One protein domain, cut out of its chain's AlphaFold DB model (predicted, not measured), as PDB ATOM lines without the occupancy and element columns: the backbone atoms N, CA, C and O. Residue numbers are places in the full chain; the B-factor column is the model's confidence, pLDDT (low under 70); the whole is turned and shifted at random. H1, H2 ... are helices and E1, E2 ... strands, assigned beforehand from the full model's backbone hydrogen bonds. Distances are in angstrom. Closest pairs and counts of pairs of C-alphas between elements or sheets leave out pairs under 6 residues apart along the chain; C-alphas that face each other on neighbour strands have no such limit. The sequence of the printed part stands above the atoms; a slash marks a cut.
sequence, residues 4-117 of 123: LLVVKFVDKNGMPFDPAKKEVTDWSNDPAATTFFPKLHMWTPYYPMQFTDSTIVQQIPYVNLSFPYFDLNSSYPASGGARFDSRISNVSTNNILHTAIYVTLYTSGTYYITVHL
ATOM      1  N   LEU A   4     274.435 209.812 300.421       88.50
ATOM      2  CA  LEU A   4     275.298 210.384 301.454       88.50
ATOM      3  C   LEU A   4     274.666 211.671 301.968       88.50
ATOM      4  O   LEU A   4     274.345 212.557 301.181       88.50
ATOM      5  N   LEU A   5     274.498 211.771 303.276       89.81
ATOM      6  CA  LEU A   5     273.986 212.953 303.944       89.81
ATOM      7  C   LEU A   5     275.137 213.676 304.645       89.81
ATOM      8  O   LEU A   5     275.912 213.046 305.362       89.81
ATOM      9  N   VAL A   6     275.227 214.987 304.441       94.00
ATOM     10  CA  VAL A   6     276.152 215.891 305.129       94.00
ATOM     11  C   VAL A   6     275.313 216.979 305.791       94.00
ATOM     12  O   VAL A   6     274.772 217.847 305.106       94.00
ATOM     13  N   VAL A   7     275.161 216.912 307.113       93.81
ATOM     14  CA  VAL A   7     274.348 217.849 307.900       93.81
ATOM     15  C   VAL A   7     275.248 218.827 308.638       93.81
ATOM     16  O   VAL A   7     276.178 218.414 309.325       93.81
ATOM     17  N   LYS A   8     274.945 220.116 308.534       95.75
ATOM     18  CA  LYS A   8     275.624 221.217 309.216       95.75
ATOM     19  C   LYS A   8     274.603 222.010 310.026       95.75
ATOM     20  O   LYS A   8     273.544 222.340 309.500       95.75
ATOM     21  N   PHE A   9     274.929 222.361 311.265       95.81
ATOM     22  CA  PHE A   9     274.170 223.342 312.046       95.81
ATOM     23  C   PHE A   9     274.990 224.621 312.122       95.81
ATOM     24  O   PHE A   9     276.180 224.564 312.428       95.81
ATOM     25  N   VAL A  10     274.365 225.757 311.825       96.94
ATOM     26  CA  VAL A  10     274.998 227.072 311.923       96.94
ATOM     27  C   VAL A  10     274.149 228.022 312.746       96.94
ATOM     28  O   VAL A  10     272.921 227.929 312.753       96.94
ATOM     29  N   ASP A  11     274.809 228.932 313.441       95.75
ATOM     30  CA  ASP A  11     274.159 229.992 314.200       95.75
ATOM     31  C   ASP A  11     273.634 231.124 313.286       95.75
ATOM     32  O   ASP A  11     273.724 231.054 312.054       95.75
ATOM     33  N   LYS A  12     273.084 232.190 313.881       95.19
ATOM     34  CA  LYS A  12     272.564 233.372 313.170       95.19
ATOM     35  C   LYS A  12     273.610 234.079 312.292       95.19
ATOM     36  O   LYS A  12     273.234 234.780 311.358       95.19
ATOM     37  N   ASN A  13     274.898 233.905 312.591       96.31
ATOM     38  CA  ASN A  13     276.029 234.511 311.888       96.31
ATOM     39  C   ASN A  13     276.664 233.542 310.867       96.31
ATOM     40  O   ASN A  13     277.616 233.906 310.178       96.31
ATOM     41  N   GLY A  14     276.158 232.308 310.756       95.56
ATOM     42  CA  GLY A  14     276.714 231.272 309.886       95.56
ATOM     43  C   GLY A  14     277.882 230.487 310.498       95.56
ATOM     44  O   GLY A  14     278.488 229.670 309.796       95.56
ATOM     45  N   MET A  15     278.194 230.694 311.782       96.44
ATOM     46  CA  MET A  15     279.241 229.959 312.490       96.44
ATOM     47  C   MET A  15     278.791 228.510 312.732       96.44
ATOM     48  O   MET A  15     277.691 228.299 313.249       96.44
ATOM     49  N   PRO A  16     279.586 227.497 312.331       97.06
ATOM     50  CA  PRO A  16     279.237 226.101 312.552       97.06
ATOM     51  C   PRO A  16     279.326 225.712 314.024       97.06
ATOM     52  O   PRO A  16     280.286 226.066 314.702       97.06
ATOM     53  N   PHE A  17     278.374 224.891 314.461       96.94
ATOM     54  CA  PHE A  17     278.552 224.060 315.649       96.94
ATOM     55  C   PHE A  17     279.465 222.872 315.316       96.94
ATOM     56  O   PHE A  17     279.504 222.439 314.163       96.94
ATOM     57  N   ASP A  18     280.155 222.340 316.325       97.44
ATOM     58  CA  ASP A  18     281.169 221.283 316.249       97.44
ATOM     59  C   ASP A  18     280.631 219.936 316.785       97.44
ATOM     60  O   ASP A  18     280.635 219.671 317.999       97.44
ATOM     61  N   PRO A  19     280.151 219.038 315.900       96.12
ATOM     62  CA  PRO A  19     279.702 217.709 316.294       96.12
ATOM     63  C   PRO A  19     280.788 216.847 316.947       96.12
ATOM     64  O   PRO A  19     280.471 216.059 317.839       96.12
ATOM     65  N   ALA A  20     282.060 216.984 316.557       96.62
ATOM     66  CA  ALA A  20     283.157 216.218 317.149       96.62
ATOM     67  C   ALA A  20     283.378 216.574 318.631       96.62
ATOM     68  O   ALA A  20     283.734 215.707 319.432       96.62
ATOM     69  N   LYS A  21     283.075 217.817 319.025       96.69
ATOM     70  CA  LYS A  21     283.037 218.262 320.430       96.69
ATOM     71  C   LYS A  21     281.708 218.009 321.140       96.69
ATOM     72  O   LYS A  21     281.541 218.437 322.281       96.69
ATOM     73  N   LYS A  22     280.783 217.270 320.517       94.50
ATOM     74  CA  LYS A  22     279.432 217.000 321.037       94.50
ATOM     75  C   LYS A  22     278.576 218.262 321.184       94.50
ATOM     76  O   LYS A  22     277.643 218.273 321.985       94.50
ATOM     77  N   GLU A  23     278.842 219.309 320.402       95.38
ATOM     78  CA  GLU A  23     277.943 220.469 320.365       95.38
ATOM     79  C   GLU A  23     276.610 220.118 319.700       95.38
ATOM     80  O   GLU A  23     275.582 220.688 320.052       95.38
ATOM     81  N   VAL A  24     276.622 219.125 318.806       94.31
ATOM     82  CA  VAL A  24     275.441 218.533 318.175       94.31
ATOM     83  C   VAL A  24     275.402 217.048 318.521       94.31
ATOM     84  O   VAL A  24     276.252 216.282 318.070       94.31
ATOM     85  N   THR A  25     274.419 216.620 319.309       91.94
ATOM     86  CA  THR A  25     274.229 215.205 319.670       91.94
ATOM     87  C   THR A  25     272.827 214.733 319.344       91.94
ATOM     88  O   THR A  25     271.909 215.534 319.215       91.94
ATOM     89  N   ASP A  26     272.631 213.424 319.265       88.44
ATOM     90  CA  ASP A  26     271.287 212.855 319.250       88.44
ATOM     91  C   ASP A  26     270.580 213.110 320.602       88.44
ATOM     92  O   ASP A  26     271.239 213.129 321.648       88.44
ATOM     93  N   TRP A  27     269.265 213.349 320.599       87.19
ATOM     94  CA  TRP A  27     268.455 213.436 321.834       87.19
ATOM     95  C   TRP A  27     267.252 212.508 321.840       87.19
ATOM     96  O   TRP A  27     266.392 212.593 322.720       87.19
ATOM     97  N   SER A  28     267.162 211.633 320.849       75.19
ATOM     98  CA  SER A  28     266.035 210.738 320.733       75.19
ATOM     99  C   SER A  28     266.054 209.719 321.864       75.19
ATOM    100  O   SER A  28     266.843 208.785 321.864       75.19
ATOM    101  N   ASN A  29     265.128 209.878 322.805       64.19
ATOM    102  CA  ASN A  29     264.900 208.925 323.894       64.19
ATOM    103  C   ASN A  29     263.856 207.852 323.530       64.19
ATOM    104  O   ASN A  29     263.393 207.123 324.404       64.19
ATOM    105  N   ASP A  30     263.447 207.773 322.260       58.03
ATOM    106  CA  ASP A  30     262.359 206.886 321.852       58.03
ATOM    107  C   ASP A  30     262.839 205.429 321.785       58.03
ATOM    108  O   ASP A  30     263.849 205.148 321.128       58.03
ATOM    109  N   PRO A  31     262.115 204.477 322.402       54.47
ATOM    110  CA  PRO A  31     262.390 203.068 322.203       54.47
ATOM    111  C   PRO A  31     262.255 202.736 320.718       54.47
ATOM    112  O   PRO A  31     261.315 203.150 320.039       54.47
ATOM    113  N   ALA A  32     263.200 201.947 320.212       54.28
ATOM    114  CA  ALA A  32     263.341 201.682 318.786       54.28
ATOM    115  C   ALA A  32     262.106 201.008 318.136       54.28
ATOM    116  O   ALA A  32     262.011 200.927 316.920       54.28
ATOM    117  N   ALA A  33     261.133 200.554 318.932       48.66
ATOM    118  CA  ALA A  33     259.918 199.881 318.482       48.66
ATOM    119  C   ALA A  33     258.722 200.805 318.146       48.66
ATOM    120  O   ALA A  33     257.706 200.292 317.687       48.66
ATOM    121  N   THR A  34     258.781 202.125 318.381       47.41
ATOM    122  CA  THR A  34     257.577 202.997 318.309       47.41
ATOM    123  C   THR A  34     257.617 204.114 317.265       47.41
ATOM    124  O   THR A  34     256.696 204.930 317.214       47.41
ATOM    125  N   THR A  35     258.648 204.200 316.422       54.72
ATOM    126  CA  THR A  35     258.820 205.362 315.534       54.72
ATOM    127  C   THR A  35     258.496 205.052 314.075       54.72
ATOM    128  O   THR A  35     259.192 204.306 313.401       54.72
ATOM    129  N   PHE A  36     257.446 205.708 313.566       57.00
ATOM    130  CA  PHE A  36     257.032 205.673 312.155       57.00
ATOM    131  C   PHE A  36     258.084 206.240 311.184       57.00
ATOM    132  O   PHE A  36     257.995 206.018 309.979       57.00
ATOM    133  N   PHE A  37     259.081 206.973 311.698       64.62
ATOM    134  CA  PHE A  37     260.169 207.557 310.919       64.62
ATOM    135  C   PHE A  37     261.511 207.042 311.445       64.62
ATOM    136  O   PHE A  37     261.838 207.335 312.601       64.62
ATOM    137  N   PRO A  38     262.303 206.315 310.634       71.44
ATOM    138  CA  PRO A  38     263.616 205.861 311.062       71.44
ATOM    139  C   PRO A  38     264.509 207.072 311.349       71.44
ATOM    140  O   PRO A  38     264.494 208.072 310.623       71.44
ATOM    141  N   LYS A  39     265.277 206.990 312.433       77.81
ATOM    142  CA  LYS A  39     266.198 208.048 312.854       77.81
ATOM    143  C   LYS A  39     267.612 207.729 312.397       77.81
ATOM    144  O   LYS A  39     267.983 206.561 312.326       77.81
ATOM    145  N   LEU A  40     268.421 208.758 312.146       76.50
ATOM    146  CA  LEU A  40     269.810 208.589 311.693       76.50
ATOM    147  C   LEU A  40     270.615 207.631 312.585       76.50
ATOM    148  O   LEU A  40     271.285 206.723 312.083       76.50
ATOM    149  N   HIS A  41     270.494 207.755 313.910       77.62
ATOM    150  CA  HIS A  41     271.221 206.885 314.832       77.62
ATOM    151  C   HIS A  41     270.786 205.411 314.755       77.62
ATOM    152  O   HIS A  41     271.588 204.539 315.074       77.62
ATOM    153  N   MET A  42     269.576 205.086 314.289       76.62
ATOM    154  CA  MET A  42     269.096 203.694 314.214       76.62
ATOM    155  C   MET A  42     269.875 202.853 313.195       76.62
ATOM    156  O   MET A  42     269.920 201.629 313.300       76.62
ATOM    157  N   TRP A  43     270.533 203.495 312.228       76.56
ATOM    158  CA  TRP A  43     271.364 202.814 311.238       76.56
ATOM    159  C   TRP A  43     272.820 202.628 311.677       76.56
ATOM    160  O   TRP A  43     273.581 201.986 310.956       76.56
ATOM    161  N   THR A  44     273.226 203.137 312.845       73.31
ATOM    162  CA  THR A  44     274.652 203.292 313.185       73.31
ATOM    163  C   THR A  44     275.519 202.035 313.288       73.31
ATOM    164  O   THR A  44     276.707 202.211 313.025       73.31
ATOM    165  N   PRO A  45     275.066 200.787 313.548       72.00
ATOM    166  CA  PRO A  45     276.013 199.682 313.397       72.00
ATOM    167  C   PRO A  45     276.344 199.383 311.922       72.00
ATOM    168  O   PRO A  45     277.428 198.889 311.637       72.00
ATOM    169  N   TYR A  46     275.461 199.707 310.972       78.69
ATOM    170  CA  TYR A  46     275.623 199.341 309.552       78.69
ATOM    171  C   TYR A  46     276.016 200.523 308.661       78.69
ATOM    172  O   TYR A  46     276.710 200.359 307.658       78.69
ATOM    173  N   TYR A  47     275.584 201.719 309.045       82.38
ATOM    174  CA  TYR A  47     275.891 202.984 308.403       82.38
ATOM    175  C   TYR A  47     276.297 203.993 309.487       82.38
ATOM    176  O   TYR A  47     275.457 204.760 309.968       82.38
ATOM    177  N   PRO A  48     277.560 203.960 309.940       88.19
ATOM    178  CA  PRO A  48     278.009 204.779 311.056       88.19
ATOM    179  C   PRO A  48     277.949 206.272 310.719       88.19
ATOM    180  O   PRO A  48     278.234 206.684 309.592       88.19
ATOM    181  N   MET A  49     277.600 207.079 311.722       90.19
ATOM    182  CA  MET A  49     277.734 208.533 311.656       90.19
ATOM    183  C   MET A  49     279.194 208.916 311.884       90.19
ATOM    184  O   MET A  49     279.844 208.406 312.796       90.19
ATOM    185  N   GLN A  50     279.696 209.833 311.066       94.31
ATOM    186  CA  GLN A  50     280.996 210.465 311.231       94.31
ATOM    187  C   GLN A  50     280.779 211.903 311.689       94.31
ATOM    188  O   GLN A  50     280.028 212.655 311.068       94.31
ATOM    189  N   PHE A  51     281.439 212.280 312.776       95.00
ATOM    190  CA  PHE A  51     281.378 213.624 313.334       95.00
ATOM    191  C   PHE A  51     282.665 214.369 312.986       95.00
ATOM    192  O   PHE A  51     283.760 213.868 313.237       95.00
ATOM    193  N   THR A  52     282.523 215.546 312.388       96.06
ATOM    194  CA  THR A  52     283.633 216.457 312.067       96.06
ATOM    195  C   THR A  52     283.531 217.720 312.922       96.06
ATOM    196  O   THR A  52     282.624 217.836 313.745       96.06
ATOM    197  N   ASP A  53     284.434 218.671 312.708       95.25
ATOM    198  CA  ASP A  53     284.438 219.983 313.367       95.25
ATOM    199  C   ASP A  53     283.255 220.890 312.979       95.25
ATOM    200  O   ASP A  53     283.059 221.943 313.574       95.25
ATOM    201  N   SER A  54     282.476 220.507 311.963       95.88
ATOM    202  CA  SER A  54     281.393 221.339 311.430       95.88
ATOM    203  C   SER A  54     280.196 220.563 310.882       95.88
ATOM    204  O   SER A  54     279.142 221.147 310.635       95.88
ATOM    205  N   THR A  55     280.325 219.256 310.655       96.62
ATOM    206  CA  THR A  55     279.291 218.446 309.996       96.62
ATOM    207  C   THR A  55     279.130 217.053 310.597       96.62
ATOM    208  O   THR A  55     280.076 216.463 311.126       96.62
ATOM    209  N   ILE A  56     277.916 216.520 310.473       93.88
ATOM    210  CA  ILE A  56     277.580 215.109 310.661       93.88
ATOM    211  C   ILE A  56     277.469 214.485 309.273       93.88
ATOM    212  O   ILE A  56     276.667 214.934 308.453       93.88
ATOM    213  N   VAL A  57     278.251 213.445 309.010       93.31
ATOM    214  CA  VAL A  57     278.252 212.728 307.733       93.31
ATOM    215  C   VAL A  57     277.731 211.318 307.951       93.31
ATOM    216  O   VAL A  57     278.233 210.589 308.803       93.31
ATOM    217  N   GLN A  58     276.735 210.905 307.173       89.19
ATOM    218  CA  GLN A  58     276.217 209.544 307.248       89.19
ATOM    219  C   GLN A  58     275.767 209.048 305.879       89.19
ATOM    220  O   GLN A  58     275.041 209.725 305.152       89.19
ATOM    221  N   GLN A  59     276.173 207.832 305.522       86.56
ATOM    222  CA  GLN A  59     275.542 207.121 304.416       86.56
ATOM    223  C   GLN A  59     274.160 206.640 304.872       86.56
ATOM    224  O   GLN A  59     274.038 206.098 305.960       86.56
ATOM    225  N   ILE A  60     273.124 206.786 304.054       79.94
ATOM    226  CA  ILE A  60     271.807 206.210 304.357       79.94
ATOM    227  C   ILE A  60     271.515 205.026 303.421       79.94
ATOM    228  O   ILE A  60     272.014 205.000 302.284       79.94
ATOM    229  N   PRO A  61     270.743 204.020 303.872       74.06
ATOM    230  CA  PRO A  61     270.382 202.879 303.044       74.06
ATOM    231  C   PRO A  61     269.634 203.305 301.772       74.06
ATOM    232  O   PRO A  61     268.889 204.283 301.741       74.06
ATOM    233  N   TYR A  62     269.862 202.558 300.689       64.62
ATOM    234  CA  TYR A  62     269.236 202.828 299.391       64.62
ATOM    235  C   TYR A  62     267.763 202.394 299.344       64.62
ATOM    236  O   TYR A  62     266.960 203.008 298.644       64.62
ATOM    237  N   VAL A  63     267.430 201.352 300.104       59.22
ATOM    238  CA  VAL A  63     266.083 200.791 300.247       59.22
ATOM    239  C   VAL A  63     265.328 201.477 301.387       59.22
ATOM    240  O   VAL A  63     265.940 201.921 302.359       59.22
ATOM    241  N   ASN A  64     264.000 201.556 301.269       55.75
ATOM    242  CA  ASN A  64     263.131 202.005 302.356       55.75
ATOM    243  C   ASN A  64     263.206 200.977 303.486       55.75
ATOM    244  O   ASN A  64     262.620 199.905 303.385       55.75
ATOM    245  N   LEU A  65     263.967 201.284 304.534       52.28
ATOM    246  CA  LEU A  65     264.075 200.438 305.717       52.28
ATOM    247  C   LEU A  65     263.296 201.099 306.848       52.28
ATOM    248  O   LEU A  65     263.688 202.160 307.334       52.28
ATOM    249  N   SER A  66     262.202 200.472 307.268       51.25
ATOM    250  CA  SER A  66     261.625 200.713 308.590       51.25
ATOM    251  C   SER A  66     262.510 200.083 309.663       51.25
ATOM    252  O   SER A  66     263.215 199.103 309.409       51.25
ATOM    253  N   PHE A  67     262.483 200.666 310.862       48.09
ATOM    254  CA  PHE A  67     263.093 200.078 312.048       48.09
ATOM    255  C   PHE A  67     261.983 199.551 312.980       48.09
ATOM    256  O   PHE A  67     261.004 200.273 313.174       48.09
ATOM    257  N   PRO A  68     262.097 198.339 313.566       51.62
ATOM    258  CA  PRO A  68     263.139 197.323 313.346       51.62
ATOM    259  C   PRO A  68     263.119 196.805 311.903       51.62
ATOM    260  O   PRO A  68     262.128 197.026 311.214       51.62
ATOM    261  N   TYR A  69     264.197 196.149 311.445       53.22
ATOM    262  CA  TYR A  69     264.326 195.619 310.076       53.22
ATOM    263  C   TYR A  69     263.200 194.628 309.737       53.22
ATOM    264  O   TYR A  69     263.364 193.415 309.840       53.22
ATOM    265  N   PHE A  70     262.062 195.152 309.309       44.69
ATOM    266  CA  PHE A  70     260.963 194.403 308.736       44.69
ATOM    267  C   PHE A  70     260.718 194.960 307.344       44.69
ATOM    268  O   PHE A  70     260.587 196.172 307.165       44.69
ATOM    269  N   ASP A  71     260.678 194.058 306.369       43.25
ATOM    270  CA  ASP A  71     260.051 194.324 305.086       43.25
ATOM    271  C   ASP A  71     258.569 194.583 305.353       43.25
ATOM    272  O   ASP A  71     257.779 193.670 305.609       43.25
ATOM    273  N   LEU A  72     258.201 195.858 305.386       45.84
ATOM    274  CA  LEU A  72     256.815 196.252 305.444       45.84
ATOM    275  C   LEU A  72     256.245 196.147 304.025       45.84
ATOM    276  O   LEU A  72     255.998 197.139 303.353       45.84
ATOM    277  N   ASN A  73     255.880 194.916 303.659       44.91
ATOM    278  CA  ASN A  73     254.739 194.642 302.778       44.91
ATOM    279  C   ASN A  73     253.422 195.263 303.315       44.91
ATOM    280  O   ASN A  73     252.369 195.128 302.698       44.91
ATOM    281  N   SER A  74     253.448 195.944 304.468       45.28
ATOM    282  CA  SER A  74     252.390 196.848 304.899       45.28
ATOM    283  C   SER A  74     252.491 198.173 304.147       45.28
ATOM    284  O   SER A  74     253.562 198.762 304.066       45.28
ATOM    285  N   SER A  75     251.350 198.657 303.681       41.94
ATOM    286  CA  SER A  75     251.066 199.812 302.821       41.94
ATOM    287  C   SER A  75     251.582 201.201 303.258       41.94
ATOM    288  O   SER A  75     251.007 202.214 302.865       41.94
ATOM    289  N   TYR A  76     252.637 201.284 304.066       42.75
ATOM    290  CA  TYR A  76     253.295 202.512 304.490       42.75
ATOM    291  C   TYR A  76     254.688 202.574 303.856       42.75
ATOM    292  O   TYR A  76     255.638 201.994 304.389       42.75
ATOM    293  N   PRO A  77     254.861 203.269 302.719       43.31
ATOM    294  CA  PRO A  77     256.196 203.599 302.270       43.31
ATOM    295  C   PRO A  77     256.769 204.550 303.323       43.31
ATOM    296  O   PRO A  77     256.423 205.727 303.356       43.31
ATOM    297  N   ALA A  78     257.655 204.067 304.197       48.06
ATOM    298  CA  ALA A  78     258.659 204.959 304.759       48.06
ATOM    299  C   ALA A  78     259.332 205.556 303.524       48.06
ATOM    300  O   ALA A  78     260.018 204.817 302.832       48.06
ATOM    301  N   SER A  79     259.029 206.800 303.149       50.44
ATOM    302  CA  SER A  79     259.263 207.354 301.802       50.44
ATOM    303  C   SER A  79     260.741 207.455 301.389       50.44
ATOM    304  O   SER A  79     261.074 208.193 300.470       50.44
ATOM    305  N   GLY A  80     261.645 206.748 302.064       55.97
ATOM    306  CA  GLY A  80     263.091 206.844 301.936       55.97
ATOM    307  C   GLY A  80     263.645 207.983 302.773       55.97
ATOM    308  O   GLY A  80     264.715 208.505 302.457       55.97
ATOM    309  N   GLY A  81     262.884 208.419 303.782       67.12
ATOM    310  CA  GLY A  81     263.239 209.535 304.633       67.12
ATOM    311  C   GLY A  81     263.755 209.138 306.003       67.12
ATOM    312  O   GLY A  81     263.431 208.075 306.524       67.12
ATOM    313  N   ALA A  82     264.571 210.022 306.563       74.38
ATOM    314  CA  ALA A  82     265.177 209.898 307.872       74.38
ATOM    315  C   ALA A  82     264.817 211.116 308.713       74.38
ATOM    316  O   ALA A  82     264.784 212.246 308.214       74.38
ATOM    317  N   ARG A  83     264.601 210.891 310.005       80.44
ATOM    318  CA  ARG A  83     264.525 211.962 310.992       80.44
ATOM    319  C   ARG A  83     265.881 212.131 311.678       80.44
ATOM    320  O   ARG A  83     266.545 211.151 312.012       80.44
ATOM    321  N   PHE A  84     266.288 213.370 311.905       82.69
ATOM    322  CA  PHE A  84     267.425 213.704 312.749       82.69
ATOM    323  C   PHE A  84     266.951 214.566 313.909       82.69
ATOM    324  O   PHE A  84     266.435 215.670 313.726       82.69
ATOM    325  N   ASP A  85     267.096 213.996 315.099       87.12
ATOM    326  CA  ASP A  85     266.739 214.605 316.369       87.12
ATOM    327  C   ASP A  85     268.026 215.107 317.012       87.12
ATOM    328  O   ASP A  85     268.779 214.329 317.592       87.12
ATOM    329  N   SER A  86     268.312 216.404 316.895       90.56
ATOM    330  CA  SER A  86     269.579 216.972 317.364       90.56
ATOM    331  C   SER A  86     269.400 217.890 318.565       90.56
ATOM    332  O   SER A  86     268.613 218.836 318.537       90.56
ATOM    333  N   ARG A  87     270.152 217.599 319.624       93.06
ATOM    334  CA  ARG A  87     270.410 218.475 320.758       93.06
ATOM    335  C   ARG A  87     271.605 219.346 320.419       93.06
ATOM    336  O   ARG A  87     272.680 218.820 320.146       93.06
ATOM    337  N   ILE A  88     271.399 220.657 320.458       93.94
ATOM    338  CA  ILE A  88     272.426 221.663 320.204       93.94
ATOM    339  C   ILE A  88     272.808 222.306 321.533       93.94
ATOM    340  O   ILE A  88     271.953 222.758 322.301       93.94
ATOM    341  N   SER A  89     274.103 222.300 321.810       93.62
ATOM    342  CA  SER A  89     274.730 222.920 322.971       93.62
ATOM    343  C   SER A  89     275.777 223.938 322.519       93.62
ATOM    344  O   SER A  89     275.871 224.237 321.333       93.62
ATOM    345  N   ASN A  90     276.506 224.521 323.472       93.12
ATOM    346  CA  ASN A  90     277.395 225.661 323.235       93.12
ATOM    347  C   ASN A  90     276.710 226.834 322.505       93.12
ATOM    348  O   ASN A  90     277.253 227.465 321.605       93.12
ATOM    349  N   VAL A  91     275.462 227.094 322.892       92.31
ATOM    350  CA  VAL A  91     274.662 228.213 322.396       92.31
ATOM    351  C   VAL A  91     274.739 229.382 323.378       92.31
ATOM    352  O   VAL A  91     274.966 229.192 324.573       92.31
ATOM    353  N   SER A  92     274.518 230.598 322.889       88.81
ATOM    354  CA  SER A  92     274.580 231.838 323.673       88.81
ATOM    355  C   SER A  92     273.521 231.924 324.774       88.81
ATOM    356  O   SER A  92     273.693 232.642 325.758       88.81
ATOM    357  N   THR A  93     272.425 231.179 324.636       85.44
ATOM    358  CA  THR A  93     271.402 231.060 325.675       85.44
ATOM    359  C   THR A  93     271.814 230.025 326.721       85.44
ATOM    360  O   THR A  93     272.417 229.015 326.383       85.44
ATOM    361  N   ASN A  94     271.380 230.176 327.975       76.31
ATOM    362  CA  ASN A  94     271.554 229.121 328.989       76.31
ATOM    363  C   ASN A  94     270.710 227.856 328.714       76.31
ATOM    364  O   ASN A  94     270.749 226.902 329.491       76.31
ATOM    365  N   ASN A  95     269.931 227.848 327.629       79.25
ATOM    366  CA  ASN A  95     269.063 226.747 327.251       79.25
ATOM    367  C   ASN A  95     269.776 225.791 326.299       79.25
ATOM    368  O   ASN A  95     270.540 226.195 325.428       79.25
ATOM    369  N   ILE A  96     269.453 224.511 326.428       82.06
ATOM    370  CA  ILE A  96     269.752 223.503 325.416       82.06
ATOM    371  C   ILE A  96     268.665 223.583 324.343       82.06
ATOM    372  O   ILE A  96     267.480 223.644 324.673       82.06
ATOM    373  N   LEU A  97     269.054 223.541 323.071       89.69
ATOM    374  CA  LEU A  97     268.097 223.510 321.969       89.69
ATOM    375  C   LEU A  97     267.876 222.086 321.491       89.69
ATOM    376  O   LEU A  97     268.822 221.312 321.359       89.69
ATOM    377  N   HIS A  98     266.633 221.772 321.161       90.00
ATOM    378  CA  HIS A  98     266.268 220.527 320.507       90.00
ATOM    379  C   HIS A  98     265.689 220.837 319.136       90.00
ATOM    380  O   HIS A  98     264.840 221.714 318.984       90.00
ATOM    381  N   THR A  99     266.150 220.101 318.136       87.19
ATOM    382  CA  THR A  99     265.645 220.157 316.768       87.19
ATOM    383  C   THR A  99     265.201 218.765 316.350       87.19
ATOM    384  O   THR A  99     265.746 217.761 316.811       87.19
ATOM    385  N   ALA A 100     264.181 218.718 315.506       86.06
ATOM    386  CA  ALA A 100     263.653 217.505 314.912       86.06
ATOM    387  C   ALA A 100     263.362 217.816 313.449       86.06
ATOM    388  O   ALA A 100     262.474 218.615 313.151       86.06
ATOM    389  N   ILE A 101     264.138 217.234 312.544       84.88
ATOM    390  CA  ILE A 101     264.020 217.519 311.116       84.88
ATOM    391  C   ILE A 101     263.872 216.203 310.372       84.88
ATOM    392  O   ILE A 101     264.587 215.238 310.632       84.88
ATOM    393  N   TYR A 102     262.913 216.162 309.454       82.06
ATOM    394  CA  TYR A 102     262.654 215.015 308.600       82.06
ATOM    395  C   TYR A 102     263.042 215.347 307.164       82.06
ATOM    396  O   TYR A 102     262.642 216.379 306.627       82.06
ATOM    397  N   VAL A 103     263.814 214.465 306.536       79.06
ATOM    398  CA  VAL A 103     264.248 214.606 305.142       79.06
ATOM    399  C   VAL A 103     263.933 213.343 304.382       79.06
ATOM    400  O   VAL A 103     264.083 212.255 304.919       79.06
ATOM    401  N   THR A 104     263.513 213.474 303.128       78.19
ATOM    402  CA  THR A 104     263.252 212.343 302.233       78.19
ATOM    403  C   THR A 104     264.131 212.448 300.998       78.19
ATOM    404  O   THR A 104     264.125 213.481 300.332       78.19
ATOM    405  N   LEU A 105     264.901 211.395 300.697       77.19
ATOM    406  CA  LEU A 105     265.854 211.388 299.583       77.19
ATOM    407  C   LEU A 105     265.386 210.416 298.495       77.19
ATOM    408  O   LEU A 105     265.495 209.196 298.648       77.19
ATOM    409  N   TYR A 106     264.882 210.958 297.386       75.44
ATOM    410  CA  TYR A 106     264.277 210.176 296.301       75.44
ATOM    411  C   TYR A 106     265.284 209.593 295.305       75.44
ATOM    412  O   TYR A 106     264.989 208.610 294.631       75.44
ATOM    413  N   THR A 107     266.483 210.167 295.217       78.31
ATOM    414  CA  THR A 107     267.518 209.745 294.265       78.31
ATOM    415  C   THR A 107     268.810 209.373 294.989       78.31
ATOM    416  O   THR A 107     268.925 209.493 296.207       78.31
ATOM    417  N   SER A 108     269.783 208.834 294.253       83.12
ATOM    418  CA  SER A 108     271.149 208.699 294.772       83.12
ATOM    419  C   SER A 108     271.888 210.023 294.663       83.12
ATOM    420  O   SER A 108     271.603 210.807 293.760       83.12
ATOM    421  N   GLY A 109     272.866 210.238 295.538       86.62
ATOM    422  CA  GLY A 109     273.679 211.447 295.524       86.62
ATOM    423  C   GLY A 109     274.235 211.807 296.895       86.62
ATOM    424  O   GLY A 109     273.996 211.110 297.886       86.62
ATOM    425  N   THR A 110     274.968 212.915 296.919       91.81
ATOM    426  CA  THR A 110     275.414 213.579 298.145       91.81
ATOM    427  C   THR A 110     274.511 214.775 298.405       91.81
ATOM    428  O   THR A 110     274.325 215.614 297.525       91.81
ATOM    429  N   TYR A 111     273.961 214.851 299.610       89.75
ATOM    430  CA  TYR A 111     273.015 215.875 300.026       89.75
ATOM    431  C   TYR A 111     273.624 216.701 301.147       89.75
ATOM    432  O   TYR A 111     273.916 216.176 302.221       89.75
ATOM    433  N   TYR A 112     273.793 217.994 300.891       93.69
ATOM    434  CA  TYR A 112     274.271 218.960 301.871       93.69
ATOM    435  C   TYR A 112     273.072 219.674 302.483       93.69
ATOM    436  O   TYR A 112     272.323 220.350 301.780       93.69
ATOM    437  N   ILE A 113     272.885 219.514 303.789       91.88
ATOM    438  CA  ILE A 113     271.791 220.131 304.536       91.88
ATOM    439  C   ILE A 113     272.395 221.068 305.567       91.88
ATOM    440  O   ILE A 113     273.095 220.626 306.472       91.88
ATOM    441  N   THR A 114     272.112 222.361 305.432       95.31
ATOM    442  CA  THR A 114     272.520 223.368 306.416       95.31
ATOM    443  C   THR A 114     271.293 223.852 307.172       95.31
ATOM    444  O   THR A 114     270.353 224.374 306.579       95.31
ATOM    445  N   VAL A 115     271.303 223.663 308.487       93.81
ATOM    446  CA  VAL A 115     270.263 224.118 309.406       93.81
ATOM    447  C   VAL A 115     270.711 225.438 310.017       93.81
ATOM    448  O   VAL A 115     271.669 225.471 310.787       93.81
ATOM    449  N   HIS A 116     270.016 226.521 309.671       95.12
ATOM    450  CA  HIS A 116     270.284 227.856 310.201       95.12
ATOM    451  C   HIS A 116     269.447 228.121 311.458       95.12
ATOM    452  O   HIS A 116     268.216 228.152 311.406       95.12
ATOM    453  N   LEU A 117     270.115 228.340 312.590       92.88
ATOM    454  CA  LEU A 117     269.494 228.696 313.864       92.88
ATOM    455  C   LEU A 117     269.436 230.225 314.001       92.88
ATOM    456  O   LEU A 117     270.204 230.833 314.737       92.88
TER     457      LEU A 117
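What this domain is: This is residues 4 to 117 of the 123 residues of an uncharacterized protein of Arachidicoccus soli (UniProt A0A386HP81). A twisted sheet of four strands, E3, E4, E1 and E7, stands partly face to face with a smaller sheet of three, E2, E5 and E6, as a loose, open-sided strand sandwich, with the short helix H1 beside E5. The 20-residue link of residues 61 to 80 lies at one end of the long axis, and the turn from E5 to E6 at the other. The printed part has 114 residues, with seven named strands and one named helix in the order E1 E2 H1 E3 E4 E5 E6 E7; the class is mostly strand, though under half of the residues are in named elements. The larger sheet runs E3, E4, E1, E7 and is mixed; the smaller runs E2, E5, E6 and is antiparallel. The whole is compact, with a radius of gyration of the C-alphas of 14.6 A, and elongated, spanning 47 by 30 by 22 A.

Where its parts are: In the larger sheet, E1, residues 4 to 10, begins with C-alpha 4 at (275.298, 210.384, 301.454) and is 19.7 A long. E7, residues 109 to 116, is 22.3 A long and ends with C-alpha 116 at (270.284, 227.856, 310.201). E4 is residues 56 to 60, 12.3 A, and E3 residues 49 to 51. In the smaller sheet, E5, residues 81 to 88, is 21.8 A long, E6, residues 97 to 104, is 23.2 A, and E2 is residues 24 to 26. H1 is residues 40 to 43.

How they stand to each other: The four-strand sheet is strongly twisted. E1 and E7 are parallel at 14 degrees, with N 6 and O 111 2.8 A apart. On the other side of E1, E4 is antiparallel to it at 153 degrees, with N 5 and O 58 at 2.8 A. E3 and E4 form a hairpin, with N 50 and O 57 at 2.8 A. In the other sheet, E5 and E6 form a hairpin at 165 degrees, with N 84 and O 101 at 2.8 A. E2 is antiparallel to E5 at 123 degrees, with N 87 and O 25 at 2.7 A. Between the sheets, the closest C-alphas of E1 and E2, those of Phe 9 and Val 24, are 7.9 A apart, while E1 and E5 are apart. H1 stands at the level of the smaller sheet, at a height of 2.6 A; its closest C-alpha pair with E5 is Leu 40 and Phe 84, 5.7 A. H1 only grazes the larger sheet, with residues 40 to 43. H1 is too short for an O i to N i+4 pair; its one O i to N i+3 pair is within range.

The domain as a whole: The two C-alphas farthest apart, those of Asn 73 and Ser 92, are 47.1 A apart. The printed part has no cut. The links E1 to E2, E2 to H1 and E4 to E5 are long. The mean pLDDT of the printed part is 79.0; residues 29 to 37 and 62 to 81 are under 70.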